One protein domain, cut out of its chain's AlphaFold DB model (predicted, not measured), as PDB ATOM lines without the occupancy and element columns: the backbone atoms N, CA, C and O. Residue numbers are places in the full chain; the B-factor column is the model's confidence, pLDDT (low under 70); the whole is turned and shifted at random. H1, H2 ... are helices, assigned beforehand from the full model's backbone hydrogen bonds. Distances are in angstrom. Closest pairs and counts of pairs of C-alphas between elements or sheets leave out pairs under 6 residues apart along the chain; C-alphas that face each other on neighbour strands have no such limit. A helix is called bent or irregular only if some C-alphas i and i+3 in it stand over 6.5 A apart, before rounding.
ATOM      1  N   GLN A   2     211.357 286.404 199.420       90.06
ATOM      2  CA  GLN A   2     210.208 287.268 199.726       90.06
ATOM      3  C   GLN A   2     208.969 286.984 198.859       90.06
ATOM      4  O   GLN A   2     207.881 286.813 199.401       90.06
ATOM      5  N   ASP A   3     209.142 286.834 197.541       92.50
ATOM      6  CA  ASP A   3     208.028 286.531 196.630       92.50
ATOM      7  C   ASP A   3     207.369 285.175 196.904       92.50
ATOM      8  O   ASP A   3     206.151 285.062 196.799       92.50
ATOM      9  N   LEU A   4     208.143 284.158 197.304       93.31
ATOM     10  CA  LEU A   4     207.607 282.833 197.642       93.31
ATOM     11  C   LEU A   4     206.724 282.910 198.887       93.31
ATOM     12  O   LEU A   4     205.588 282.441 198.869       93.31
ATOM     13  N   CYS A   5     207.220 283.556 199.946       93.25
ATOM     14  CA  CYS A   5     206.464 283.736 201.184       93.25
ATOM     15  C   CYS A   5     205.213 284.595 200.958       93.25
ATOM     16  O   CYS A   5     204.144 284.281 201.482       93.25
ATOM     17  N   ARG A   6     205.323 285.653 200.143       95.19
ATOM     18  CA  ARG A   6     204.187 286.509 199.788       95.19
ATOM     19  C   ARG A   6     203.132 285.744 198.997       95.19
ATOM     20  O   ARG A   6     201.964 285.803 199.363       95.19
ATOM     21  N   ALA A   7     203.527 285.033 197.940       94.19
ATOM     22  CA  ALA A   7     202.606 284.257 197.113       94.19
ATOM     23  C   ALA A   7     201.854 283.219 197.953       94.19
ATOM     24  O   ALA A   7     200.632 283.136 197.870       94.19
ATOM     25  N   ARG A   8     202.576 282.501 198.819       94.50
ATOM     26  CA  ARG A   8     201.991 281.567 199.781       94.50
ATOM     27  C   ARG A   8     200.956 282.247 200.680       94.50
ATOM     28  O   ARG A   8     199.815 281.810 200.707       94.50
ATOM     29  N   SER A   9     201.341 283.334 201.349       95.12
ATOM     30  CA  SER A   9     200.470 284.034 202.307       95.12
ATOM     31  C   SER A   9     199.189 284.552 201.648       95.12
ATOM     32  O   SER A   9     198.110 284.446 202.218       95.12
ATOM     33  N   VAL A  10     199.295 285.091 200.429       96.94
ATOM     34  CA  VAL A  10     198.135 285.575 199.663       96.94
ATOM     35  C   VAL A  10     197.206 284.422 199.285       96.94
ATOM     36  O   VAL A  10     195.994 284.546 199.430       96.94
ATOM     37  N   LEU A  11     197.754 283.297 198.819       94.75
ATOM     38  CA  LEU A  11     196.955 282.128 198.454       94.75
ATOM     39  C   LEU A  11     196.266 281.504 199.674       94.75
ATOM     40  O   LEU A  11     195.082 281.194 199.592       94.75
ATOM     41  N   GLU A  12     196.963 281.364 200.803       95.75
ATOM     42  CA  GLU A  12     196.383 280.858 202.056       95.75
ATOM     43  C   GLU A  12     195.268 281.785 202.565       95.75
ATOM     44  O   GLU A  12     194.218 281.300 202.971       95.75
ATOM     45  N   ALA A  13     195.437 283.108 202.462       97.19
ATOM     46  CA  ALA A  13     194.410 284.072 202.860       97.19
ATOM     47  C   ALA A  13     193.157 284.046 201.964       97.19
ATOM     48  O   ALA A  13     192.058 284.267 202.455       97.19
ATOM     49  N   ILE A  14     193.311 283.801 200.657       97.25
ATOM     50  CA  ILE A  14     192.184 283.756 199.708       97.25
ATOM     51  C   ILE A  14     191.454 282.415 199.765       97.25
ATOM     52  O   ILE A  14     190.238 282.364 199.609       97.25
ATOM     53  N   THR A  15     192.202 281.320 199.901       94.12
ATOM     54  CA  THR A  15     191.647 279.964 199.788       94.12
ATOM     55  C   THR A  15     191.274 279.357 201.129       94.12
ATOM     56  O   THR A  15     190.577 278.349 201.136       94.12
ATOM     57  N   GLU A  16     191.767 279.922 202.237       94.50
ATOM     58  CA  GLU A  16     191.661 279.365 203.593       94.50
ATOM     59  C   GLU A  16     192.222 277.931 203.707       94.50
ATOM     60  O   GLU A  16     191.919 277.187 204.639       94.50
ATOM     61  N   ILE A  17     193.076 277.530 202.757       91.94
ATOM     62  CA  ILE A  17     193.692 276.204 202.677       91.94
ATOM     63  C   ILE A  17     195.215 276.355 202.784       91.94
ATOM     64  O   ILE A  17     195.789 277.210 202.107       91.94
ATOM     65  N   PRO A  18     195.906 275.501 203.565       91.31
ATOM     66  CA  PRO A  18     197.364 275.505 203.628       91.31
ATOM     67  C   PRO A  18     198.013 275.279 202.257       91.31
ATOM     68  O   PRO A  18     197.732 274.294 201.566       91.31
ATOM     69  N   VAL A  19     198.959 276.142 201.891       93.88
ATOM     70  CA  VAL A  19     199.694 276.036 200.626       93.88
ATOM     71  C   VAL A  19     201.005 275.310 200.880       93.88
ATOM     72  O   VAL A  19     201.996 275.869 201.343       93.88
ATOM     73  N   VAL A  20     200.995 274.017 200.568       93.56
ATOM     74  CA  VAL A  20     202.112 273.096 200.833       93.56
ATOM     75  C   VAL A  20     202.924 272.740 199.582       93.56
ATOM     76  O   VAL A  20     203.951 272.076 199.685       93.56
ATOM     77  N   GLY A  21     202.493 273.183 198.401       94.56
ATOM     78  CA  GLY A  21     203.130 272.875 197.121       94.56
ATOM     79  C   GLY A  21     203.622 274.107 196.373       94.56
ATOM     80  O   GLY A  21     203.116 275.210 196.570       94.56
ATOM     81  N   PHE A  22     204.571 273.907 195.459       95.00
ATOM     82  CA  PHE A  22     205.048 274.958 194.558       95.00
ATOM     83  C   PHE A  22     205.216 274.460 193.116       95.00
ATOM     84  O   PHE A  22     205.644 273.331 192.885       95.00
ATOM     85  N   ARG A  23     204.933 275.313 192.124       93.69
ATOM     86  CA  ARG A  23     205.257 275.075 190.708       93.69
ATOM     87  C   ARG A  23     205.922 276.313 190.121       93.69
ATOM     88  O   ARG A  23     205.307 277.374 190.041       93.69
ATOM     89  N   ALA A  24     207.171 276.172 189.692       92.00
ATOM     90  CA  ALA A  24     207.931 277.261 189.105       92.00
ATOM     91  C   ALA A  24     207.355 277.658 187.735       92.00
ATOM     92  O   ALA A  24     207.158 276.788 186.877       92.00
ATOM     93  N   PRO A  25     207.157 278.961 187.473       87.50
ATOM     94  CA  PRO A  25     206.723 279.422 186.165       87.50
ATOM     95  C   PRO A  25     207.750 279.034 185.095       87.50
ATOM     96  O   PRO A  25     208.958 279.246 185.235       87.50
ATOM     97  N   GLY A  26     207.257 278.428 184.014       84.81
ATOM     98  CA  GLY A  26     208.081 277.978 182.896       84.81
ATOM     99  C   GLY A  26     209.084 276.870 183.237       84.81
ATOM    100  O   GLY A  26     210.032 276.700 182.465       84.81
ATOM    101  N   TYR A  27     208.894 276.153 184.354       88.62
ATOM    102  CA  TYR A  27     209.732 275.032 184.809       88.62
ATOM    103  C   TYR A  27     211.205 275.397 185.040       88.62
ATOM    104  O   TYR A  27     212.118 274.586 184.861       88.62
ATOM    105  N   ASN A  28     211.449 276.656 185.401       83.94
ATOM    106  CA  ASN A  28     212.789 277.167 185.634       83.94
ATOM    107  C   ASN A  28     213.202 276.890 187.086       83.94
ATOM    108  O   ASN A  28     212.664 277.486 188.017       83.94
ATOM    109  N   LEU A  29     214.180 276.002 187.268       85.44
ATOM    110  CA  LEU A  29     214.770 275.676 188.566       85.44
ATOM    111  C   LEU A  29     216.282 275.922 188.564       85.44
ATOM    112  O   LEU A  29     216.969 275.653 187.576       85.44
ATOM    113  N   SER A  30     216.788 276.373 189.709       87.50
ATOM    114  CA  SER A  30     218.203 276.380 190.082       87.50
ATOM    115  C   SER A  30     218.354 275.737 191.470       87.50
ATOM    116  O   SER A  30     217.373 275.697 192.216       87.50
ATOM    117  N   PRO A  31     219.554 275.267 191.861       88.12
ATOM    118  CA  PRO A  31     219.781 274.733 193.207       88.12
ATOM    119  C   PRO A  31     219.361 275.706 194.317       88.12
ATOM    120  O   PRO A  31     218.586 275.342 195.193       88.12
ATOM    121  N   SER A  32     219.758 276.978 194.207       90.19
ATOM    122  CA  SER A  32     219.370 278.015 195.171       90.19
ATOM    123  C   SER A  32     217.862 278.268 195.210       90.19
ATOM    124  O   SER A  32     217.319 278.605 196.260       90.19
ATOM    125  N   PHE A  33     217.161 278.097 194.085       91.69
ATOM    126  CA  PHE A  33     215.712 278.254 194.049       91.69
ATOM    127  C   PHE A  33     214.991 277.067 194.691       91.69
ATOM    128  O   PHE A  33     214.012 277.270 195.398       91.69
ATOM    129  N   ILE A  34     215.508 275.846 194.519       93.25
ATOM    130  CA  ILE A  34     215.007 274.640 195.198       93.25
ATOM    131  C   ILE A  34     215.132 274.793 196.721       93.25
ATOM    132  O   ILE A  34     214.186 274.487 197.448       93.25
ATOM    133  N   ASP A  35     216.256 275.327 197.205       94.12
ATOM    134  CA  ASP A  35     216.435 275.643 198.627       94.12
ATOM    135  C   ASP A  35     215.464 276.719 199.100       94.12
ATOM    136  O   ASP A  35     214.845 276.575 200.156       94.12
ATOM    137  N   ALA A  36     215.255 277.756 198.288       95.00
ATOM    138  CA  ALA A  36     214.308 278.807 198.619       95.00
ATOM    139  C   ALA A  36     212.857 278.293 198.718       95.00
ATOM    140  O   ALA A  36     212.126 278.716 199.610       95.00
ATOM    141  N   ILE A  37     212.450 277.368 197.840       95.50
ATOM    142  CA  ILE A  37     211.125 276.726 197.863       95.50
ATOM    143  C   ILE A  37     210.934 275.910 199.147       95.50
ATOM    144  O   ILE A  37     209.897 276.006 199.804       95.50
ATOM    145  N   LYS A  38     211.937 275.118 199.543       95.25
ATOM    146  CA  LYS A  38     211.864 274.335 200.783       95.25
ATOM    147  C   LYS A  38     211.770 275.243 202.012       95.25
ATOM    148  O   LYS A  38     210.929 275.024 202.879       95.25
ATOM    149  N   GLN A  39     212.600 276.282 202.064       95.12
ATOM    150  CA  GLN A  39     212.636 277.251 203.162       95.12
ATOM    151  C   GLN A  39     211.360 278.101 203.265       95.12
ATOM    152  O   GLN A  39     211.004 278.508 204.367       95.12
ATOM    153  N   SER A  40     210.617 278.317 202.170       94.12
ATOM    154  CA  SER A  40     209.281 278.938 202.231       94.12
ATOM    155  C   SER A  40     208.199 278.002 202.799       94.12
ATOM    156  O   SER A  40     207.015 278.346 202.820       94.12
ATOM    157  N   GLY A  41     208.583 276.795 203.224       92.44
ATOM    158  CA  GLY A  41     207.725 275.805 203.866       92.44
ATOM    159  C   GLY A  41     206.929 274.928 202.899       92.44
ATOM    160  O   GLY A  41     205.929 274.347 203.319       92.44
ATOM    161  N   ALA A  42     207.322 274.843 201.623       95.00
ATOM    162  CA  ALA A  42     206.732 273.872 200.706       95.00
ATOM    163  C   ALA A  42     207.230 272.454 201.040       95.00
ATOM    164  O   ALA A  42     208.412 272.232 201.318       95.00
ATOM    165  N   THR A  43     206.327 271.479 200.994       94.56
ATOM    166  CA  THR A  43     206.639 270.059 201.197       94.56
ATOM    167  C   THR A  43     206.966 269.365 199.880       94.56
ATOM    168  O   THR A  43     207.801 268.456 199.864       94.56
ATOM    169  N   TYR A  44     206.391 269.841 198.771       95.69
ATOM    170  CA  TYR A  44     206.675 269.345 197.430       95.69
ATOM    171  C   TYR A  44     206.787 270.459 196.378       95.69
ATOM    172  O   TYR A  44     206.299 271.579 196.546       95.69
ATOM    173  N   SER A  45     207.414 270.118 195.255       95.19
ATOM    174  CA  SER A  45     207.517 270.923 194.042       95.19
ATOM    175  C   SER A  45     207.043 270.113 192.834       95.19
ATOM    176  O   SER A  45     207.341 268.931 192.718       95.19
ATOM    177  N   SER A  46     206.312 270.759 191.929       94.75
ATOM    178  CA  SER A  46     205.869 270.218 190.635       94.75
ATOM    179  C   SER A  46     206.479 271.027 189.486       94.75
ATOM    180  O   SER A  46     205.803 271.426 188.539       94.75
ATOM    181  N   SER A  47     207.759 271.368 189.617       93.75
ATOM    182  CA  SER A  47     208.443 272.367 188.791       93.75
ATOM    183  C   SER A  47     209.354 271.745 187.734       93.75
ATOM    184  O   SER A  47     209.880 272.454 186.877       93.75
ATOM    185  N   ARG A  48     209.576 270.430 187.788       92.81
ATOM    186  CA  ARG A  48     210.405 269.697 186.837       92.81
ATOM    187  C   ARG A  48     209.572 269.215 185.656       92.81
ATOM    188  O   ARG A  48     208.596 268.490 185.826       92.81
ATOM    189  N   PHE A  49     210.037 269.538 184.448       93.69
ATOM    190  CA  PHE A  49     209.459 269.026 183.211       93.69
ATOM    191  C   PHE A  49     210.507 268.283 182.371       93.69
ATOM    192  O   PHE A  49     211.330 268.916 181.706       93.69
ATOM    193  N   PRO A  50     210.530 266.941 182.386       93.56
ATOM    194  CA  PRO A  50     211.546 266.150 181.695       93.56
ATOM    195  C   PRO A  50     211.249 266.023 180.191       93.56
ATOM    196  O   PRO A  50     211.152 264.917 179.668       93.56
ATOM    197  N   SER A  51     211.090 267.150 179.487       94.31
ATOM    198  CA  SER A  51     210.744 267.201 178.061       94.31
ATOM    199  C   SER A  51     211.781 267.989 177.247       94.31
ATOM    200  O   SER A  51     211.645 269.202 177.070       94.31
ATOM    201  N   PRO A  52     212.830 267.335 176.715       92.25
ATOM    202  CA  PRO A  52     213.792 267.994 175.831       92.25
ATOM    203  C   PRO A  52     213.145 268.686 174.616       92.25
ATOM    204  O   PRO A  52     213.509 269.835 174.357       92.25
ATOM    205  N   PRO A  53     212.150 268.087 173.918       91.62
ATOM    206  CA  PRO A  53     211.477 268.757 172.802       91.62
ATOM    207  C   PRO A  53     210.793 270.069 173.203       91.62
ATOM    208  O   PRO A  53     210.884 271.056 172.473       91.62
ATOM    209  N   TYR A  54     210.157 270.114 174.380       90.56
ATOM    210  CA  TYR A  54     209.529 271.333 174.893       90.56
ATOM    211  C   TYR A  54     210.554 272.450 175.110       90.56
ATOM    212  O   TYR A  54     210.357 273.576 174.653       90.56
ATOM    213  N   PHE A  55     211.676 272.145 175.769       87.94
ATOM    214  CA  PHE A  55     212.710 273.148 176.025       87.94
ATOM    215  C   PHE A  55     213.416 273.599 174.745       87.94
ATOM    216  O   PHE A  55     213.702 274.786 174.612       87.94
ATOM    217  N   ALA A  56     213.612 272.704 173.775       88.69
ATOM    218  CA  ALA A  56     214.118 273.075 172.456       88.69
ATOM    219  C   ALA A  56     213.176 274.072 171.757       88.69
ATOM    220  O   ALA A  56     213.626 275.124 171.300       88.69
ATOM    221  N   ALA A  57     211.864 273.799 171.738       87.62
ATOM    222  CA  ALA A  57     210.861 274.716 171.194       87.62
ATOM    223  C   ALA A  57     210.846 276.066 171.929       87.62
ATOM    224  O   ALA A  57     210.851 277.120 171.291       87.62
ATOM    225  N   LYS A  58     210.907 276.045 173.267       84.81
ATOM    226  CA  LYS A  58     210.986 277.250 174.105       84.81
ATOM    227  C   LYS A  58     212.220 278.090 173.764       84.81
ATOM    228  O   LYS A  58     212.095 279.296 173.561       84.81
ATOM    229  N   TRP A  59     213.399 277.474 173.657       84.69
ATOM    230  CA  TRP A  59     214.636 278.176 173.303       84.69
ATOM    231  C   TRP A  59     214.598 278.746 171.888       84.69
ATOM    232  O   TRP A  59     214.984 279.897 171.704       84.69
ATOM    233  N   MET A  60     214.074 278.004 170.908       86.38
ATOM    234  CA  MET A  60     213.893 278.503 169.540       86.38
ATOM    235  C   MET A  60     212.949 279.713 169.497       86.38
ATOM    236  O   MET A  60     213.266 280.724 168.870       86.38
ATOM    237  N   ALA A  61     211.825 279.658 170.218       84.56
ATOM    238  CA  ALA A  61     210.892 280.777 170.319       84.56
ATOM    239  C   ALA A  61     211.536 282.005 170.987       84.56
ATOM    240  O   ALA A  61     211.382 283.129 170.502       84.56
ATOM    241  N   MET A  62     212.300 281.798 172.066       80.44
ATOM    242  CA  MET A  62     213.042 282.861 172.748       80.44
ATOM    243  C   MET A  62     214.118 283.485 171.855       80.44
ATOM    244  O   MET A  62     214.196 284.709 171.784       80.44
ATOM    245  N   ALA A  63     214.908 282.674 171.147       83.06
ATOM    246  CA  ALA A  63     215.925 283.152 170.213       83.06
ATOM    247  C   ALA A  63     215.286 283.970 169.081       83.06
ATOM    248  O   ALA A  63     215.707 285.093 168.810       83.06
ATOM    249  N   GLY A  64     214.196 283.472 168.492       84.62
ATOM    250  CA  GLY A  64     213.446 284.200 167.470       84.62
ATOM    251  C   GLY A  64     212.814 285.501 167.977       84.62
ATOM    252  O   GLY A  64     212.652 286.445 167.206       84.62
ATOM    253  N   ALA A  65     212.426 285.586 169.253       80.75
ATOM    254  CA  ALA A  65     211.942 286.828 169.866       80.75
ATOM    255  C   ALA A  65     213.080 287.828 170.131       80.75
ATOM    256  O   ALA A  65     212.922 289.014 169.839       80.75
ATOM    257  N   ALA A  66     214.229 287.345 170.611       79.88
ATOM    258  CA  ALA A  66     215.419 288.157 170.853       79.88
ATOM    259  C   ALA A  66     215.962 288.777 169.556       79.88
ATOM    260  O   ALA A  66     216.242 289.973 169.527       79.88
ATOM    261  N   LEU A  67     216.001 288.008 168.460       82.19
ATOM    262  CA  LEU A  67     216.359 288.504 167.123       82.19
ATOM    263  C   LEU A  67     215.419 289.614 166.616       82.19
ATOM    264  O   LEU A  67     215.810 290.418 165.779       82.19
ATOM    265  N   ARG A  68     214.190 289.692 167.142       81.44
ATOM    266  CA  ARG A  68     213.201 290.745 166.844       81.44
ATOM    267  C   ARG A  68     213.211 291.888 167.868       81.44
ATOM    268  O   ARG A  68     212.235 292.626 167.968       81.44
ATOM    269  N   GLY A  69     214.269 292.003 168.673       71.25
ATOM    270  CA  GLY A  69     214.439 293.075 169.657       71.25
ATOM    271  C   GLY A  69     213.553 292.961 170.903       71.25
ATOM    272  O   GLY A  69     213.519 293.885 171.714       71.25
ATOM    273  N   ARG A  70     212.836 291.844 171.101       66.50
ATOM    274  CA  ARG A  70     212.027 291.624 172.309       66.50
ATOM    275  C   ARG A  70     212.894 290.985 173.393       66.50
ATOM    276  O   ARG A  70     213.344 289.850 173.237       66.50
ATOM    277  N   LYS A  71     213.114 291.686 174.511       47.94
ATOM    278  CA  LYS A  71     213.783 291.105 175.687       47.94
ATOM    279  C   LYS A  71     212.892 290.015 176.287       47.94
ATOM    280  O   LYS A  71     211.748 290.278 176.647       47.94
ATOM    281  N   SER A  72     213.413 288.797 176.401       54.12
ATOM    282  CA  SER A  72     212.752 287.721 177.144       54.12
ATOM    283  C   SER A  72     213.205 287.767 178.603       54.12
ATOM    284  O   SER A  72     214.399 287.687 178.871       54.12
ATOM    285  N   GLY A  73     212.261 287.875 179.543       52.94
ATOM    286  CA  GLY A  73     212.522 287.774 180.987       52.94
ATOM    287  C   GLY A  73     212.729 286.337 181.487       52.94
ATOM    288  O   GLY A  73     212.743 286.101 182.691       52.94
ATOM    289  N   SER A  74     212.839 285.349 180.591       53.75
ATOM    290  CA  SER A  74     212.985 283.950 180.994       53.75
ATOM    291  C   SER A  74     214.408 283.660 181.468       53.75
ATOM    292  O   SER A  74     215.361 283.713 180.694       53.75
ATOM    293  N   ILE A  75     214.524 283.262 182.732       58.12
ATOM    294  CA  ILE A  75     215.756 282.738 183.327       58.12
ATOM    295  C   ILE A  75     216.133 281.428 182.620       58.12
ATOM    296  O   ILE A  75     215.271 280.589 182.344       58.12
ATOM    297  N   VAL A  76     217.421 281.252 182.313       55.50
ATOM    298  CA  VAL A  76     217.961 279.978 181.821       55.50
ATOM    299  C   VAL A  76     218.009 279.013 183.006       55.50
ATOM    300  O   VAL A  76     218.800 279.200 183.928       55.50
ATOM    301  N   GLY A  77     217.116 278.021 183.016       62.97
ATOM    302  CA  GLY A  77     217.093 276.978 184.044       62.97
ATOM    303  C   GLY A  77     218.322 276.058 184.000       62.97
ATOM    304  O   GLY A  77     219.186 276.167 183.131       62.97
ATOM    305  N   GLU A  78     218.394 275.119 184.943       69.81
ATOM    306  CA  GLU A  78     219.442 274.092 184.996       69.81
ATOM    307  C   GLU A  78     219.617 273.362 183.642       69.81
ATOM    308  O   GLU A  78     218.664 272.803 183.095       69.81
ATOM    309  N   LYS A  79     220.859 273.306 183.129       66.06
ATOM    310  CA  LYS A  79     221.214 272.780 181.790       66.06
ATOM    311  C   LYS A  79     220.662 271.380 181.489       66.06
ATOM    312  O   LYS A  79     220.266 271.106 180.363       66.06
ATOM    313  N   PHE A  80     220.620 270.502 182.493       73.00
ATOM    314  CA  PHE A  80     220.173 269.111 182.348       73.00
ATOM    315  C   PHE A  80     218.765 268.857 182.890       73.00
ATOM    316  O   PHE A  80     218.333 267.705 182.938       73.00
ATOM    317  N   ALA A  81     218.024 269.906 183.269       74.25
ATOM    318  CA  ALA A  81     216.644 269.779 183.733       74.25
ATOM    319  C   ALA A  81     215.753 268.911 182.822       74.25
ATOM    320  O   ALA A  81     215.028 268.075 183.367       74.25
ATOM    321  N   PRO A  82     215.837 269.003 181.476       80.50
ATOM    322  CA  PRO A  82     214.974 268.215 180.593       80.50
ATOM    323  C   PRO A  82     215.300 266.709 180.578       80.50
ATOM    324  O   PRO A  82     214.475 265.900 180.155       80.50
ATOM    325  N   LEU A  83     216.498 266.317 181.033       82.75
ATOM    326  CA  LEU A  83     216.972 264.928 181.040       82.75
ATOM    327  C   LEU A  83     216.760 264.220 182.383       82.75
ATOM    328  O   LEU A  83     216.966 263.010 182.474       82.75
ATOM    329  N   ARG A  84     216.311 264.944 183.415       86.56
ATOM    330  CA  ARG A  84     216.030 264.379 184.741       86.56
ATOM    331  C   ARG A  84     214.911 263.328 184.699       86.56
ATOM    332  O   ARG A  84     214.267 263.111 183.667       86.56
ATOM    333  N   SER A  85     214.740 262.649 185.832       88.56
ATOM    334  CA  SER A  85     213.712 261.626 186.035       88.56
ATOM    335  C   SER A  85     212.308 262.183 185.782       88.56
ATOM    336  O   SER A  85     212.024 263.332 186.120       88.56
ATOM    337  N   ALA A  86     211.447 261.342 185.209       91.19
ATOM    338  CA  ALA A  86     210.006 261.581 185.101       91.19
ATOM    339  C   ALA A  86     209.199 260.919 186.231       91.19
ATOM    340  O   ALA A  86     207.987 261.086 186.297       91.19
ATOM    341  N   SER A  87     209.873 260.192 187.125       91.69
ATOM    342  CA  SER A  87     209.287 259.632 188.345       91.69
ATOM    343  C   SER A  87     209.530 260.564 189.536       91.69
ATOM    344  O   SER A  87     210.553 261.255 189.529       91.69
ATOM    345  N   PRO A  88     208.660 260.553 190.565       94.12
ATOM    346  CA  PRO A  88     208.879 261.275 191.815       94.12
ATOM    347  C   PRO A  88     210.245 260.979 192.440       94.12
ATOM    348  O   PRO A  88     210.734 259.852 192.364       94.12
ATOM    349  N   TYR A  89     210.868 261.992 193.039       92.88
ATOM    350  CA  TYR A  89     212.154 261.853 193.729       92.88
ATOM    351  C   TYR A  89     212.348 262.976 194.755       92.88
ATOM    352  O   TYR A  89     211.684 264.006 194.681       92.88
ATOM    353  N   ARG A  90     213.282 262.815 195.698       93.75
ATOM    354  CA  ARG A  90     213.647 263.879 196.647       93.75
ATOM    355  C   ARG A  90     214.875 264.647 196.180       93.75
ATOM    356  O   ARG A  90     215.856 264.063 195.716       93.75
ATOM    357  N   HIS A  91     214.828 265.970 196.300       92.88
ATOM    358  CA  HIS A  91     216.033 266.795 196.221       92.88
ATOM    359  C   HIS A  91     216.890 266.603 197.479       92.88
ATOM    360  O   HIS A  91     216.418 266.089 198.486       92.88
ATOM    361  N   LYS A  92     218.142 267.078 197.447       92.62
ATOM    362  CA  LYS A  92     219.084 266.972 198.581       92.62
ATOM    363  C   LYS A  92     218.590 267.621 199.881       92.62
ATOM    364  O   LYS A  92     219.101 267.304 200.944       92.62
ATOM    365  N   ASN A  93     217.651 268.559 199.789       93.75
ATOM    366  CA  ASN A  93     217.061 269.267 200.923       93.75
ATOM    367  C   ASN A  93     215.706 268.670 201.356       93.75
ATOM    368  O   ASN A  93     214.888 269.362 201.965       93.75
ATOM    369  N   GLU A  94     215.437 267.412 200.989       94.31
ATOM    370  CA  GLU A  94     214.204 266.682 201.303       94.31
ATOM    371  C   GLU A  94     212.919 267.298 200.720       94.31
ATOM    372  O   GLU A  94     211.807 266.960 201.139       94.31
ATOM    373  N   LEU A  95     213.023 268.222 199.760       95.06
ATOM    374  CA  LEU A  95     211.875 268.656 198.969       95.06
ATOM    375  C   LEU A  95     211.472 267.529 198.012       95.06
ATOM    376  O   LEU A  95     212.287 267.088 197.196       95.06
ATOM    377  N   LEU A  96     210.220 267.077 198.093       95.75
ATOM    378  CA  LEU A  96     209.680 266.087 197.165       95.75
ATOM    379  C   LEU A  96     209.432 266.744 195.803       95.75
ATOM    380  O   LEU A  96     208.648 267.679 195.701       95.75
ATOM    381  N   GLU A  97     210.075 266.264 194.748       95.12
ATOM    382  CA  GLU A  97     209.752 266.654 193.379       95.12
ATOM    383  C   GLU A  97     208.744 265.672 192.784       95.12
ATOM    384  O   GLU A  97     208.947 264.457 192.810       95.12
ATOM    385  N   LEU A  98     207.687 266.224 192.196       95.00
ATOM    386  CA  LEU A  98     206.620 265.536 191.486       95.00
ATOM    387  C   LEU A  98     206.657 265.986 190.015       95.00
ATOM    388  O   LEU A  98     205.953 266.926 189.646       95.00
ATOM    389  N   PRO A  99     207.502 265.377 189.160       94.94
ATOM    390  CA  PRO A  99     207.703 265.856 187.797       94.94
ATOM    391  C   PRO A  99     206.429 265.782 186.961       94.94
ATOM    392  O   PRO A  99     205.607 264.880 187.144       94.94
ATOM    393  N   MET A 100     206.312 266.700 186.001       95.69
ATOM    394  CA  MET A 100     205.267 266.669 184.982       95.69
ATOM    395  C   MET A 100     205.403 265.426 184.106       95.69
ATOM    396  O   MET A 100     206.512 265.040 183.716       95.69
ATOM    397  N   SER A 101     204.273 264.826 183.751       95.75
ATOM    398  CA  SER A 101     204.270 263.657 182.883       95.75
ATOM    399  C   SER A 101     204.630 263.994 181.444       95.75
ATOM    400  O   SER A 101     204.340 265.063 180.903       95.75
ATOM    401  N   VAL A 102     205.252 263.013 180.801       96.94
ATOM    402  CA  VAL A 102     205.618 263.051 179.390       96.94
ATOM    403  C   VAL A 102     205.264 261.724 178.736       96.94
ATOM    404  O   VAL A 102     205.168 260.696 179.405       96.94
ATOM    405  N   VAL A 103     205.087 261.720 177.420       96.38
ATOM    406  CA  VAL A 103     204.981 260.490 176.635       96.38
ATOM    407  C   VAL A 103     206.288 259.689 176.787       96.38
ATOM    408  O   VAL A 103     207.367 260.270 176.617       96.38
ATOM    409  N   PRO A 104     206.235 258.373 177.080       93.50
ATOM    410  CA  PRO A 104     207.430 257.542 177.203       93.50
ATOM    411  C   PRO A 104     208.315 257.584 175.954       93.50
ATOM    412  O   PRO A 104     207.819 257.725 174.837       93.50
ATOM    413  N   VAL A 105     209.628 257.410 176.145       90.62
ATOM    414  CA  VAL A 105     210.679 257.433 175.105       90.62
ATOM    415  C   VAL A 105     210.872 258.808 174.460       90.62
ATOM    416  O   VAL A 105     211.930 259.409 174.623       90.62
ATOM    417  N   LEU A 106     209.852 259.340 173.784       92.75
ATOM    418  CA  LEU A 106     209.936 260.614 173.061       92.75
ATOM    419  C   LEU A 106     209.972 261.832 173.991       92.75
ATOM    420  O   LEU A 106     210.378 262.916 173.572       92.75
ATOM    421  N   ARG A 107     209.528 261.666 175.244       95.06
ATOM    422  CA  ARG A 107     209.434 262.731 176.252       95.06
ATOM    423  C   ARG A 107     208.647 263.947 175.754       95.06
ATOM    424  O   ARG A 107     208.953 265.091 176.094       95.06
ATOM    425  N   LEU A 108     207.628 263.705 174.931       96.38
ATOM    426  CA  LEU A 108     206.713 264.752 174.493       96.38
ATOM    427  C   LEU A 108     205.795 265.165 175.659       96.38
ATOM    428  O   LEU A 108     205.436 264.304 176.460       96.38
ATOM    429  N   PRO A 109     205.415 266.444 175.781       95.94
ATOM    430  CA  PRO A 109     204.521 266.920 176.840       95.94
ATOM    431  C   PRO A 109     203.211 266.132 176.996       95.94
ATOM    432  O   PRO A 109     202.448 266.005 176.048       95.94
ATOM    433  N   ALA A 110     202.894 265.668 178.205       96.44
ATOM    434  CA  ALA A 110     201.568 265.132 178.528       96.44
ATOM    435  C   ALA A 110     200.805 266.131 179.415       96.44
ATOM    436  O   ALA A 110     200.664 265.931 180.616       96.44
ATOM    437  N   ILE A 111     200.380 267.245 178.814       94.62
ATOM    438  CA  ILE A 111     199.676 268.360 179.474       94.62
ATOM    439  C   ILE A 111     198.513 268.840 178.596       94.62
ATOM    440  O   ILE A 111     198.534 268.597 177.386       94.62
ATOM    441  N   GLY A 112     197.545 269.554 179.182       95.12
ATOM    442  CA  GLY A 112     196.293 269.972 178.533       95.12
ATOM    443  C   GLY A 112     196.478 270.560 177.133       95.12
ATOM    444  O   GLY A 112     195.996 269.989 176.154       95.12
ATOM    445  N   THR A 113     197.273 271.624 177.005       94.00
ATOM    446  CA  THR A 113     197.561 272.264 175.707       94.00
ATOM    447  C   THR A 113     198.032 271.258 174.652       94.00
ATOM    448  O   THR A 113     197.586 271.285 173.508       94.00
ATOM    449  N   PHE A 114     198.917 270.327 175.021       95.25
ATOM    450  CA  PHE A 114     199.455 269.347 174.080       95.25
ATOM    451  C   PHE A 114     198.468 268.240 173.736       95.25
ATOM    452  O   PHE A 114     198.502 267.762 172.606       95.25
ATOM    453  N   PHE A 115     197.551 267.880 174.635       96.38
ATOM    454  CA  PHE A 115     196.448 266.993 174.278       96.38
ATOM    455  C   PHE A 115     195.631 267.584 173.131       96.38
ATOM    456  O   PHE A 115     195.398 266.871 172.156       96.38
ATOM    457  N   THR A 116     195.319 268.885 173.168       95.81
ATOM    458  CA  THR A 116     194.687 269.589 172.039       95.81
ATOM    459  C   THR A 116     195.534 269.514 170.771       95.81
ATOM    460  O   THR A 116     195.026 269.112 169.727       95.81
ATOM    461  N   LEU A 117     196.834 269.825 170.849       94.88
ATOM    462  CA  LEU A 117     197.718 269.813 169.671       94.88
ATOM    463  C   LEU A 117     197.897 268.419 169.053       94.88
ATOM    464  O   LEU A 117     198.066 268.287 167.843       94.88
ATOM    465  N   TYR A 118     197.860 267.369 169.868       95.56
ATOM    466  CA  TYR A 118     197.885 265.981 169.412       95.56
ATOM    467  C   TYR A 118     196.598 265.576 168.694       95.56
ATOM    468  O   TYR A 118     196.627 264.724 167.796       95.56
ATOM    469  N   GLY A 119     195.472 266.170 169.093       95.44
ATOM    470  CA  GLY A 119     194.156 265.861 168.561       95.44
ATOM    471  C   GLY A 119     193.789 264.381 168.707       95.44
ATOM    472  O   GLY A 119     194.410 263.601 169.438       95.44
ATOM    473  N   GLN A 120     192.794 263.953 167.932       95.31
ATOM    474  CA  GLN A 120     192.310 262.571 167.970       95.31
ATOM    475  C   GLN A 120     193.368 261.546 167.530       95.31
ATOM    476  O   GLN A 120     193.375 260.408 168.003       95.31
ATOM    477  N   ARG A 121     194.261 261.924 166.604       96.06
ATOM    478  CA  ARG A 121     195.311 261.024 166.102       96.06
ATOM    479  C   ARG A 121     196.352 260.755 167.180       96.06
ATOM    480  O   ARG A 121     196.648 259.595 167.451       96.06
ATOM    481  N   GLY A 122     196.860 261.804 167.823       95.94
ATOM    482  CA  GLY A 122     197.833 261.636 168.891       95.94
ATOM    483  C   GLY A 122     197.224 261.018 170.151       95.94
ATOM    484  O   GLY A 122     197.913 260.241 170.795       95.94
ATOM    485  N   TYR A 123     195.929 261.219 170.444       96.69
ATOM    486  CA  TYR A 123     195.230 260.440 171.482       96.69
ATOM    487  C   TYR A 123     195.363 258.926 171.255       96.69
ATOM    488  O   TYR A 123     195.842 258.211 172.135       96.69
ATOM    489  N   LYS A 124     195.022 258.433 170.054       97.19
ATOM    490  CA  LYS A 124     195.082 256.993 169.731       97.19
ATOM    491  C   LYS A 124     196.486 256.400 169.896       97.19
ATOM    492  O   LYS A 124     196.611 255.237 170.265       97.19
ATOM    493  N   VAL A 125     197.526 257.186 169.616       96.94
ATOM    494  CA  VAL A 125     198.926 256.741 169.685       96.94
ATOM    495  C   VAL A 125     199.485 256.864 171.102       96.94
ATOM    496  O   VAL A 125     200.056 255.914 171.633       96.94
ATOM    497  N   PHE A 126     199.326 258.026 171.732       97.25
ATOM    498  CA  PHE A 126     200.038 258.378 172.957       97.25
ATOM    499  C   PHE A 126     199.272 258.020 174.230       97.25
ATOM    500  O   PHE A 126     199.912 257.644 175.213       97.25
ATOM    501  N   ALA A 127     197.933 258.063 174.243       95.88
ATOM    502  CA  ALA A 127     197.165 257.768 175.456       95.88
ATOM    503  C   ALA A 127     197.431 256.356 176.011       95.88
ATOM    504  O   ALA A 127     197.694 256.242 177.207       95.88
ATOM    505  N   PRO A 128     197.508 255.282 175.193       95.19
ATOM    506  CA  PRO A 128     197.876 253.953 175.691       95.19
ATOM    507  C   PRO A 128     199.305 253.861 176.239       95.19
ATOM    508  O   PRO A 128     199.603 252.966 177.027       95.19
ATOM    509  N   MET A 129     200.220 254.727 175.796       95.69
ATOM    510  CA  MET A 129     201.591 254.765 176.312       95.69
ATOM    511  C   MET A 129     201.631 255.485 177.658       95.69
ATOM    512  O   MET A 129     202.246 254.999 178.605       95.69
ATOM    513  N   VAL A 130     200.946 256.628 177.753       95.19
ATOM    514  CA  VAL A 130     200.881 257.424 178.980       95.19
ATOM    515  C   VAL A 130     200.136 256.659 180.077       95.19
ATOM    516  O   VAL A 130     200.649 256.559 181.187       95.19
ATOM    517  N   ALA A 131     199.023 256.002 179.740       93.94
ATOM    518  CA  ALA A 131     198.216 255.195 180.659       93.94
ATOM    519  C   ALA A 131     198.947 253.982 181.264       93.94
ATOM    520  O   ALA A 131     198.423 253.361 182.180       93.94
ATOM    521  N   ARG A 132     200.150 253.619 180.798       92.06
ATOM    522  CA  ARG A 132     200.961 252.540 181.397       92.06
ATOM    523  C   ARG A 132     201.960 253.029 182.444       92.06
ATOM    524  O   ARG A 132     202.594 252.216 183.113       92.06
ATOM    525  N   GLN A 133     202.149 254.339 182.581       92.00
ATOM    526  CA  GLN A 133     203.110 254.888 183.537       92.00
ATOM    527  C   GLN A 133     202.596 254.723 184.965       92.00
ATOM    528  O   GLN A 133     201.409 254.881 185.214       92.00
ATOM    529  N   LYS A 134     203.471 254.432 185.929       89.12
ATOM    530  CA  LYS A 134     203.063 254.284 187.340       89.12
ATOM    531  C   LYS A 134     202.686 255.615 187.997       89.12
ATOM    532  O   LYS A 134     201.872 255.639 188.908       89.12
ATOM    533  N   TRP A 135     203.263 256.709 187.508       89.69
ATOM    534  CA  TRP A 135     203.047 258.063 188.000       89.69
ATOM    535  C   TRP A 135     202.513 258.944 186.877       89.69
ATOM    536  O   TRP A 135     203.060 258.920 185.770       89.69
ATOM    537  N   LEU A 136     201.472 259.722 187.177       92.56
ATOM    538  CA  LEU A 136     200.920 260.724 186.277       92.56
ATOM    539  C   LEU A 136     200.721 262.050 187.015       92.56
ATOM    540  O   LEU A 136     200.085 262.091 188.061       92.56
ATOM    541  N   ASN A 137     201.249 263.128 186.443       94.19
ATOM    542  CA  ASN A 137     201.045 264.500 186.875       94.19
ATOM    543  C   ASN A 137     200.750 265.349 185.640       94.19
ATOM    544  O   ASN A 137     201.642 265.617 184.827       94.19
ATOM    545  N   ILE A 138     199.479 265.704 185.485       92.88
ATOM    546  CA  ILE A 138     198.942 266.400 184.321       92.88
ATOM    547  C   ILE A 138     198.503 267.785 184.777       92.88
ATOM    548  O   ILE A 138     197.730 267.912 185.723       92.88
ATOM    549  N   GLU A 139     198.970 268.821 184.088       92.38
ATOM    550  CA  GLU A 139     198.479 270.178 184.307       92.38
ATOM    551  C   GLU A 139     197.538 270.607 183.186       92.38
ATOM    552  O   GLU A 139     197.710 270.233 182.021       92.38
ATOM    553  N   PHE A 140     196.595 271.461 183.566       93.50
ATOM    554  CA  PHE A 140     195.764 272.239 182.667       93.50
ATOM    555  C   PHE A 140     195.944 273.715 183.011       93.50
ATOM    556  O   PHE A 140     196.004 274.099 184.183       93.50
ATOM    557  N   HIS A 141     196.042 274.543 181.984       92.00
ATOM    558  CA  HIS A 141     195.978 275.990 182.101       92.00
ATOM    559  C   HIS A 141     194.534 276.456 181.930       92.00
ATOM    560  O   HIS A 141     193.744 275.798 181.259       92.00
ATOM    561  N   GLY A 142     194.201 277.641 182.448       91.25
ATOM    562  CA  GLY A 142     192.887 278.242 182.191       91.25
ATOM    563  C   GLY A 142     192.582 278.360 180.693       91.25
ATOM    564  O   GLY A 142     191.486 278.026 180.266       91.25
ATOM    565  N   ILE A 143     193.587 278.715 179.881       91.00
ATOM    566  CA  ILE A 143     193.459 278.834 178.417       91.00
ATOM    567  C   ILE A 143     193.094 277.513 177.724       91.00
ATOM    568  O   ILE A 143     192.462 277.524 176.669       91.00
ATOM    569  N   ASP A 144     193.417 276.365 178.330       94.19
ATOM    570  CA  ASP A 144     193.077 275.061 177.758       94.19
ATOM    571  C   ASP A 144     191.550 274.873 177.695       94.19
ATOM    572  O   ASP A 144     191.059 274.196 176.793       94.19
ATOM    573  N   LEU A 145     190.797 275.542 178.576       93.12
ATOM    574  CA  LEU A 145     189.335 275.486 178.677       93.12
ATOM    575  C   LEU A 145     188.619 276.676 178.015       93.12
ATOM    576  O   LEU A 145     187.466 276.934 178.337       93.12
ATOM    577  N   VAL A 146     189.292 277.397 177.113       93.88
ATOM    578  CA  VAL A 146     188.762 278.608 176.464       93.88
ATOM    579  C   VAL A 146     188.825 278.493 174.937       93.88
ATOM    580  O   VAL A 146     189.857 278.110 174.400       93.88
ATOM    581  N   GLY A 147     187.755 278.799 174.211       93.50
ATOM    582  CA  GLY A 147     187.699 278.812 172.744       93.50
ATOM    583  C   GLY A 147     188.131 280.148 172.114       93.50
ATOM    584  O   GLY A 147     188.312 281.134 172.823       93.50
ATOM    585  N   PRO A 148     188.295 280.217 170.779       93.88
ATOM    586  CA  PRO A 148     188.625 281.468 170.084       93.88
ATOM    587  C   PRO A 148     187.540 282.543 170.203       93.88
ATOM    588  O   PRO A 148     187.868 283.725 170.188       93.88
ATOM    589  N   ASP A 149     186.278 282.124 170.309       91.38
ATOM    590  CA  ASP A 149     185.105 283.005 170.294       91.38
ATOM    591  C   ASP A 149     184.579 283.324 171.705       91.38
ATOM    592  O   ASP A 149     183.547 283.982 171.856       91.38
ATOM    593  N   ASP A 150     185.274 282.863 172.751       91.50
ATOM    594  CA  ASP A 150     184.853 283.094 174.131       91.50
ATOM    595  C   ASP A 150     185.021 284.572 174.536       91.50
ATOM    596  O   ASP A 150     185.995 285.233 174.151       91.50
ATOM    597  N   PRO A 151     184.111 285.114 175.372       90.56
ATOM    598  CA  PRO A 151     184.213 286.486 175.850       90.56
ATOM    599  C   PRO A 151     185.561 286.780 176.524       90.56
ATOM    600  O   PRO A 151     185.981 286.084 177.447       90.56
ATOM    601  N   GLY A 152     186.223 287.859 176.094       87.25
ATOM    602  CA  GLY A 152     187.510 288.297 176.647       87.25
ATOM    603  C   GLY A 152     188.746 287.692 175.971       87.25
ATOM    604  O   GLY A 152     189.867 288.027 176.361       87.25
ATOM    605  N   VAL A 153     188.575 286.853 174.945       90.06
ATOM    606  CA  VAL A 153     189.685 286.321 174.147       90.06
ATOM    607  C   VAL A 153     190.040 287.288 173.024       90.06
ATOM    608  O   VAL A 153     189.285 287.504 172.081       90.06
ATOM    609  N   ASP A 154     191.225 287.885 173.117       90.00
ATOM    610  CA  ASP A 154     191.722 288.811 172.102       90.00
ATOM    611  C   ASP A 154     192.241 288.053 170.861       90.00
ATOM    612  O   ASP A 154     193.006 287.087 170.966       90.00
ATOM    613  N   ALA A 155     191.881 288.523 169.662       86.44
ATOM    614  CA  ALA A 155     192.284 287.917 168.389       86.44
ATOM    615  C   ALA A 155     193.815 287.813 168.210       86.44
ATOM    616  O   ALA A 155     194.320 286.915 167.526       86.44
ATOM    617  N   THR A 156     194.588 288.704 168.836       87.94
ATOM    618  CA  THR A 156     196.056 288.638 168.854       87.94
ATOM    619  C   THR A 156     196.568 287.439 169.650       87.94
ATOM    620  O   THR A 156     197.573 286.838 169.256       87.94
ATOM    621  N   VAL A 157     195.867 287.037 170.714       85.81
ATOM    622  CA  VAL A 157     196.181 285.833 171.491       85.81
ATOM    623  C   VAL A 157     195.868 284.597 170.657       85.81
ATOM    624  O   VAL A 157     196.738 283.740 170.521       85.81
ATOM    625  N   VAL A 158     194.708 284.548 169.989       88.19
ATOM    626  CA  VAL A 158     194.332 283.445 169.076       88.19
ATOM    627  C   VAL A 158     195.381 283.237 167.976       88.19
ATOM    628  O   VAL A 158     195.746 282.109 167.642       88.19
ATOM    629  N   LYS A 159     195.941 284.326 167.436       87.75
ATOM    630  CA  LYS A 159     197.000 284.262 166.417       87.75
ATOM    631  C   LYS A 159     198.284 283.598 166.923       87.75
ATOM    632  O   LYS A 159     198.985 282.946 166.143       87.75
ATOM    633  N   HIS A 160     198.628 283.802 168.192       85.25
ATOM    634  CA  HIS A 160     199.894 283.358 168.774       85.25
ATOM    635  C   HIS A 160     199.793 282.066 169.582       85.25
ATOM    636  O   HIS A 160     200.815 281.405 169.755       85.25
ATOM    637  N   GLN A 161     198.592 281.693 170.019       87.88
ATOM    638  CA  GLN A 161     198.326 280.519 170.831       87.88
ATOM    639  C   GLN A 161     197.683 279.415 169.972       87.88
ATOM    640  O   GLN A 161     196.499 279.498 169.647       87.88
ATOM    641  N   PRO A 162     198.428 278.361 169.580       89.19
ATOM    642  CA  PRO A 162     197.928 277.383 168.617       89.19
ATOM    643  C   PRO A 162     196.708 276.579 169.083       89.19
ATOM    644  O   PRO A 162     195.914 276.187 168.232       89.19
ATOM    645  N   ASP A 163     196.537 276.335 170.388       89.38
ATOM    646  CA  ASP A 163     195.385 275.572 170.891       89.38
ATOM    647  C   ASP A 163     194.062 276.349 170.788       89.38
ATOM    648  O   ASP A 163     193.017 275.725 170.617       89.38
ATOM    649  N   LEU A 164     194.105 277.689 170.782       91.88
ATOM    650  CA  LEU A 164     192.922 278.539 170.595       91.88
ATOM    651  C   LEU A 164     192.357 278.484 169.173       91.88
ATOM    652  O   LEU A 164     191.320 279.068 168.899       91.88
ATOM    653  N   LYS A 165     192.994 277.757 168.252       90.31
ATOM    654  CA  LYS A 165     192.398 277.447 166.943       90.31
ATOM    655  C   LYS A 165     191.293 276.390 167.031       90.31
ATOM    656  O   LYS A 165     190.665 276.089 166.019       90.31
ATOM    657  N   HIS A 166     191.091 275.796 168.206       92.88
ATOM    658  CA  HIS A 166     190.089 274.773 168.465       92.88
ATOM    659  C   HIS A 166     189.016 275.308 169.415       92.88
ATOM    660  O   HIS A 166     189.337 275.986 170.392       92.88
ATOM    661  N   SER A 167     187.752 274.965 169.150       93.69
ATOM    662  CA  SER A 167     186.637 275.333 170.028       93.69
ATOM    663  C   SER A 167     186.781 274.694 171.412       93.69
ATOM    664  O   SER A 167     187.411 273.637 171.559       93.69
ATOM    665  N   VAL A 168     186.179 275.312 172.430       94.69
ATOM    666  CA  VAL A 168     186.206 274.781 173.798       94.69
ATOM    667  C   VAL A 168     185.561 273.397 173.880       94.69
ATOM    668  O   VAL A 168     186.078 272.529 174.579       94.69
ATOM    669  N   GLU A 169     184.512 273.133 173.102       94.88
ATOM    670  CA  GLU A 169     183.835 271.832 173.029       94.88
ATOM    671  C   GLU A 169     184.782 270.762 172.491       94.88
ATOM    672  O   GLU A 169     184.939 269.703 173.095       94.88
ATOM    673  N   THR A 170     185.499 271.067 171.404       94.12
ATOM    674  CA  THR A 170     186.474 270.142 170.809       94.12
ATOM    675  C   THR A 170     187.578 269.792 171.806       94.12
ATOM    676  O   THR A 170     187.971 268.627 171.928       94.12
ATOM    677  N   LYS A 171     188.084 270.798 172.530       95.69
ATOM    678  CA  LYS A 171     189.111 270.611 173.560       95.69
ATOM    679  C   LYS A 171     188.578 269.780 174.722       95.69
ATOM    680  O   LYS A 171     189.202 268.788 175.092       95.69
ATOM    681  N   ARG A 172     187.394 270.118 175.234       95.81
ATOM    682  CA  ARG A 172     186.723 269.402 176.323       95.81
ATOM    683  C   ARG A 172     186.496 267.933 175.980       95.81
ATOM    684  O   ARG A 172     186.884 267.078 176.770       95.81
ATOM    685  N   ASP A 173     185.942 267.625 174.810       95.94
ATOM    686  CA  ASP A 173     185.697 266.243 174.380       95.94
ATOM    687  C   ASP A 173     186.992 265.431 174.292       95.94
ATOM    688  O   ASP A 173     187.027 264.222 174.541       95.94
ATOM    689  N   LEU A 174     188.085 266.075 173.890       96.19
ATOM    690  CA  LEU A 174     189.386 265.435 173.850       96.19
ATOM    691  C   LEU A 174     189.953 265.228 175.259       96.19
ATOM    692  O   LEU A 174     190.471 264.150 175.544       96.19
ATOM    693  N   PHE A 175     189.830 266.216 176.144       96.69
ATOM    694  CA  PHE A 175     190.292 266.117 177.526       96.69
ATOM    695  C   PHE A 175     189.543 265.050 178.307       96.69
ATOM    696  O   PHE A 175     190.197 264.272 178.988       96.69
ATOM    697  N   VAL A 176     188.219 264.950 178.156       95.75
ATOM    698  CA  VAL A 176     187.421 263.875 178.766       95.75
ATOM    699  C   VAL A 176     187.968 262.514 178.343       95.75
ATOM    700  O   VAL A 176     188.338 261.723 179.201       95.75
ATOM    701  N   ARG A 177     188.163 262.285 177.038       95.56
ATOM    702  CA  ARG A 177     188.723 261.020 176.528       95.56
ATOM    703  C   ARG A 177     190.109 260.703 177.082       95.56
ATOM    704  O   ARG A 177     190.397 259.555 177.412       95.56
ATOM    705  N   TRP A 178     190.987 261.702 177.160       95.94
ATOM    706  CA  TRP A 178     192.301 261.529 177.777       95.94
ATOM    707  C   TRP A 178     192.172 261.182 179.255       95.94
ATOM    708  O   TRP A 178     192.772 260.208 179.692       95.94
ATOM    709  N   LEU A 179     191.401 261.953 180.016       93.38
ATOM    710  CA  LEU A 179     191.263 261.779 181.454       93.38
ATOM    711  C   LEU A 179     190.624 260.441 181.804       93.38
ATOM    712  O   LEU A 179     191.194 259.748 182.630       93.38
ATOM    713  N   GLU A 180     189.542 260.032 181.139       93.38
ATOM    714  CA  GLU A 180     188.930 258.705 181.310       93.38
ATOM    715  C   GLU A 180     189.967 257.601 181.086       93.38
ATOM    716  O   GLU A 180     190.212 256.773 181.958       93.38
ATOM    717  N   ARG A 181     190.694 257.663 179.965       93.75
ATOM    718  CA  ARG A 181     191.718 256.665 179.645       93.75
ATOM    719  C   ARG A 181     192.871 256.629 180.646       93.75
ATOM    720  O   ARG A 181     193.497 255.587 180.833       93.75
ATOM    721  N   LEU A 182     193.240 257.780 181.201       91.56
ATOM    722  CA  LEU A 182     194.308 257.877 182.191       91.56
ATOM    723  C   LEU A 182     193.821 257.502 183.591       91.56
ATOM    724  O   LEU A 182     194.645 257.068 184.387       91.56
ATOM    725  N   ALA A 183     192.532 257.669 183.872       88.62
ATOM    726  CA  ALA A 183     191.866 257.392 185.137       88.62
ATOM    727  C   ALA A 183     191.632 255.900 185.389       88.62
ATOM    728  O   ALA A 183     191.628 255.498 186.555       88.62
ATOM    729  N   ASP A 184     191.444 255.114 184.323       82.62
ATOM    730  CA  ASP A 184     191.207 253.668 184.381       82.62
ATOM    731  C   ASP A 184     192.185 252.978 185.355       82.62
ATOM    732  O   ASP A 184     193.408 253.060 185.194       82.62
ATOM    733  N   ASP A 185     191.635 252.306 186.371       76.44
ATOM    734  CA  ASP A 185     192.354 251.530 187.394       76.44
ATOM    735  C   ASP A 185     193.363 252.319 188.255       76.44
ATOM    736  O   ASP A 185     194.365 251.771 188.729       76.44
ATOM    737  N   ARG A 186     193.114 253.617 188.496       83.69
ATOM    738  CA  ARG A 186     193.985 254.463 189.333       83.69
ATOM    739  C   ARG A 186     193.275 255.163 190.476       83.69
ATOM    740  O   ARG A 186     192.224 255.773 190.305       83.69
ATOM    741  N   THR A 187     193.971 255.230 191.608       79.25
ATOM    742  CA  THR A 187     193.695 256.226 192.646       79.25
ATOM    743  C   THR A 187     194.113 257.604 192.147       79.25
ATOM    744  O   THR A 187     195.261 257.809 191.745       79.25
ATOM    745  N   GLN A 188     193.181 258.550 192.182       79.06
ATOM    746  CA  GLN A 188     193.391 259.936 191.774       79.06
ATOM    747  C   GLN A 188     193.172 260.842 192.974       79.06
ATOM    748  O   GLN A 188     192.204 260.667 193.712       79.06
ATOM    749  N   ASP A 189     194.053 261.818 193.158       80.44
ATOM    750  CA  ASP A 189     193.854 262.851 194.165       80.44
ATOM    751  C   ASP A 189     194.657 264.109 193.814       80.44
ATOM    752  O   ASP A 189     195.495 264.116 192.906       80.44
ATOM    753  N   HIS A 190     194.416 265.186 194.552       80.94
ATOM    754  CA  HIS A 190     195.222 266.392 194.467       80.94
ATOM    755  C   HIS A 190     196.664 266.116 194.907       80.94
ATOM    756  O   HIS A 190     196.916 265.390 195.873       80.94
ATOM    757  N   LEU A 191     197.627 266.771 194.246       80.88
ATOM    758  CA  LEU A 191     199.054 266.621 194.554       80.88
ATOM    759  C   LEU A 191     199.377 266.871 196.033       80.88
ATOM    760  O   LEU A 191     200.261 266.215 196.569       80.88
ATOM    761  N   SER A 192     198.654 267.768 196.707       79.81
ATOM    762  CA  SER A 192     198.838 268.039 198.137       79.81
ATOM    763  C   SER A 192     198.573 266.822 199.022       79.81
ATOM    764  O   SER A 192     199.290 266.623 200.000       79.81
ATOM    765  N   ARG A 193     197.602 265.976 198.665       80.94
ATOM    766  CA  ARG A 193     197.301 264.725 199.375       80.94
ATOM    767  C   ARG A 193     198.224 263.595 198.933       80.94
ATOM    768  O   ARG A 193     198.769 262.886 199.777       80.94
ATOM    769  N   LEU A 194     198.501 263.487 197.630       78.19
ATOM    770  CA  LEU A 194     199.437 262.484 197.103       78.19
ATOM    771  C   LEU A 194     200.864 262.686 197.618       78.19
ATOM    772  O   LEU A 194     201.567 261.706 197.855       78.19
ATOM    773  N   ALA A 195     201.296 263.931 197.827       76.69
ATOM    774  CA  ALA A 195     202.601 264.234 198.403       76.69
ATOM    775  C   ALA A 195     202.754 263.605 199.794       76.69
ATOM    776  O   ALA A 195     203.778 262.984 200.064       76.69
ATOM    777  N   VAL A 196     201.721 263.678 200.643       74.44
ATOM    778  CA  VAL A 196     201.720 263.033 201.968       74.44
ATOM    779  C   VAL A 196     201.894 261.517 201.832       74.44
ATOM    780  O   VAL A 196     202.756 260.942 202.491       74.44
ATOM    781  N   MET A 197     201.169 260.877 200.909       67.75
ATOM    782  CA  MET A 197     201.251 259.424 200.678       67.75
ATOM    783  C   MET A 197     202.612 258.979 200.119       67.75
ATOM    784  O   MET A 197     203.174 257.979 200.556       67.75
ATOM    785  N   GLN A 198     203.181 259.740 199.181       67.00
ATOM    786  CA  GLN A 198     204.516 259.480 198.624       67.00
ATOM    787  C   GLN A 198     205.626 259.656 199.664       67.00
ATOM    788  O   GLN A 198     206.689 259.049 199.547       67.00
ATOM    789  N   THR A 199     205.375 260.455 200.706       60.62
ATOM    790  CA  THR A 199     206.326 260.605 201.808       60.62
ATOM    791  C   THR A 199     206.511 259.286 202.562       60.62
ATOM    792  O   THR A 199     207.621 259.025 203.004       60.62
ATOM    793  N   ALA A 200     205.461 258.460 202.652       56.81
ATOM    794  CA  ALA A 200     205.485 257.168 203.335       56.81
ATOM    795  C   ALA A 200     206.118 256.046 202.492       56.81
ATOM    796  O   ALA A 200     206.827 255.216 203.035       56.81
ATOM    797  N   HIS A 201     205.906 256.036 201.170       57.00
ATOM    798  CA  HIS A 201     206.391 254.958 200.289       57.00
ATOM    799  C   HIS A 201     207.850 255.081 199.826       57.00
ATOM    800  O   HIS A 201     208.409 254.106 199.340       57.00
ATOM    801  N   LEU A 202     208.457 256.267 199.913       57.41
ATOM    802  CA  LEU A 202     209.859 256.495 199.520       57.41
ATOM    803  C   LEU A 202     210.840 256.397 200.703       57.41
ATOM    804  O   LEU A 202     211.998 256.787 200.562       57.41
ATOM    805  N   SER A 203     210.361 255.969 201.872       47.41
ATOM    806  CA  SER A 203     211.152 255.782 203.096       47.41
ATOM    807  C   SER A 203     211.490 254.311 203.385       47.41
ATOM    808  O   SER A 203     212.172 254.058 204.376       47.41
TER     809      SER A 203
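This is residues 2 to 203 of the 204 residues of an uncharacterized protein of Myxococcales bacterium (UniProt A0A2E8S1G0). The model has helices around a middle through which long unnamed stretches run; there residues 21 to 22, 44 to 45, 96 to 97 and 89 to 90 pair as strands do, side by side, with H2 on one side of this small patch, H9 on the other and H1 beyond its edge at residues 21 to 22. Farther along the body a sharply kinked H4 packs on H8, small H5 and H7 pack at the end of this pair where H8 begins, H6 is near H7, and H3 lies separately, with residues 64 to 69 sticking out. The printed part has 202 residues with nine named helices, H1 to H9 in order, and no named strand. The class is all helix, though under half of the residues, 98 of 202, are in named elements. The whole is compact, with a radius of gyration of the C-alphas of 17.9 A and spans of 48 by 44 by 37 A.

Start with H1, residues 2 to 15: it is close to but not clearly touching H2, residues 31 to 39, the closest C-alphas being those of Leu 4 and Ile 37, 7.1 A apart. Their lines stand at a steep tilt of 42 degrees, the same way. Look next at H3, residues 52 to 66, which touches no helix. H4, residues 112 to 130, is irregular, C-alphas 117 and 120 being 9.2 A apart, with a kink of 128 degrees near residue 120. It touches H8, residues 168 to 183, at a shallow tilt of 30 degrees, the same way; the closest C-alphas, those of Thr 116 and Lys 171, are 5.9 A apart. H5, residues 142 to 145, touches residues 168 to 172 of H8 alone, with the C-alphas of Leu 145 and Val 168 closest at 5.8 A. H7, residues 162 to 165, touches H4 at residues 113 to 117 alone, with the C-alphas of Thr 116 and Asp 163 closest at 6.1 A. H6, residues 155 to 160, is close to but not clearly touching H7, the closest C-alphas being those of Val 158 and Leu 164, 5.3 A apart. H9, residues 191 to 201, touches no helix. Every O i to N i+4 pair is within hydrogen-bond range in H1, H2, H3, H6 and H8; H4 has 11 of 15 and H9 5 of 7, while H5 and H7 are too short for such a pair.

Find C-alpha 2 at (210.208, 287.268, 199.726), where H1 begins its 19.9 A. H3 runs 20.8 A and H8 21.5 A. H9 ends at C-alpha 201, (206.391, 254.958, 200.289).

The C-alphas of Ala 155 and Ser 203 are the two farthest apart, at 50.9 A. The printed part has no cut; the four links from H1 through to H5 are long, with 45 residues between H3 and H4. Look for pLDDT under 70 at residues 70 to 79 and 197 to 203.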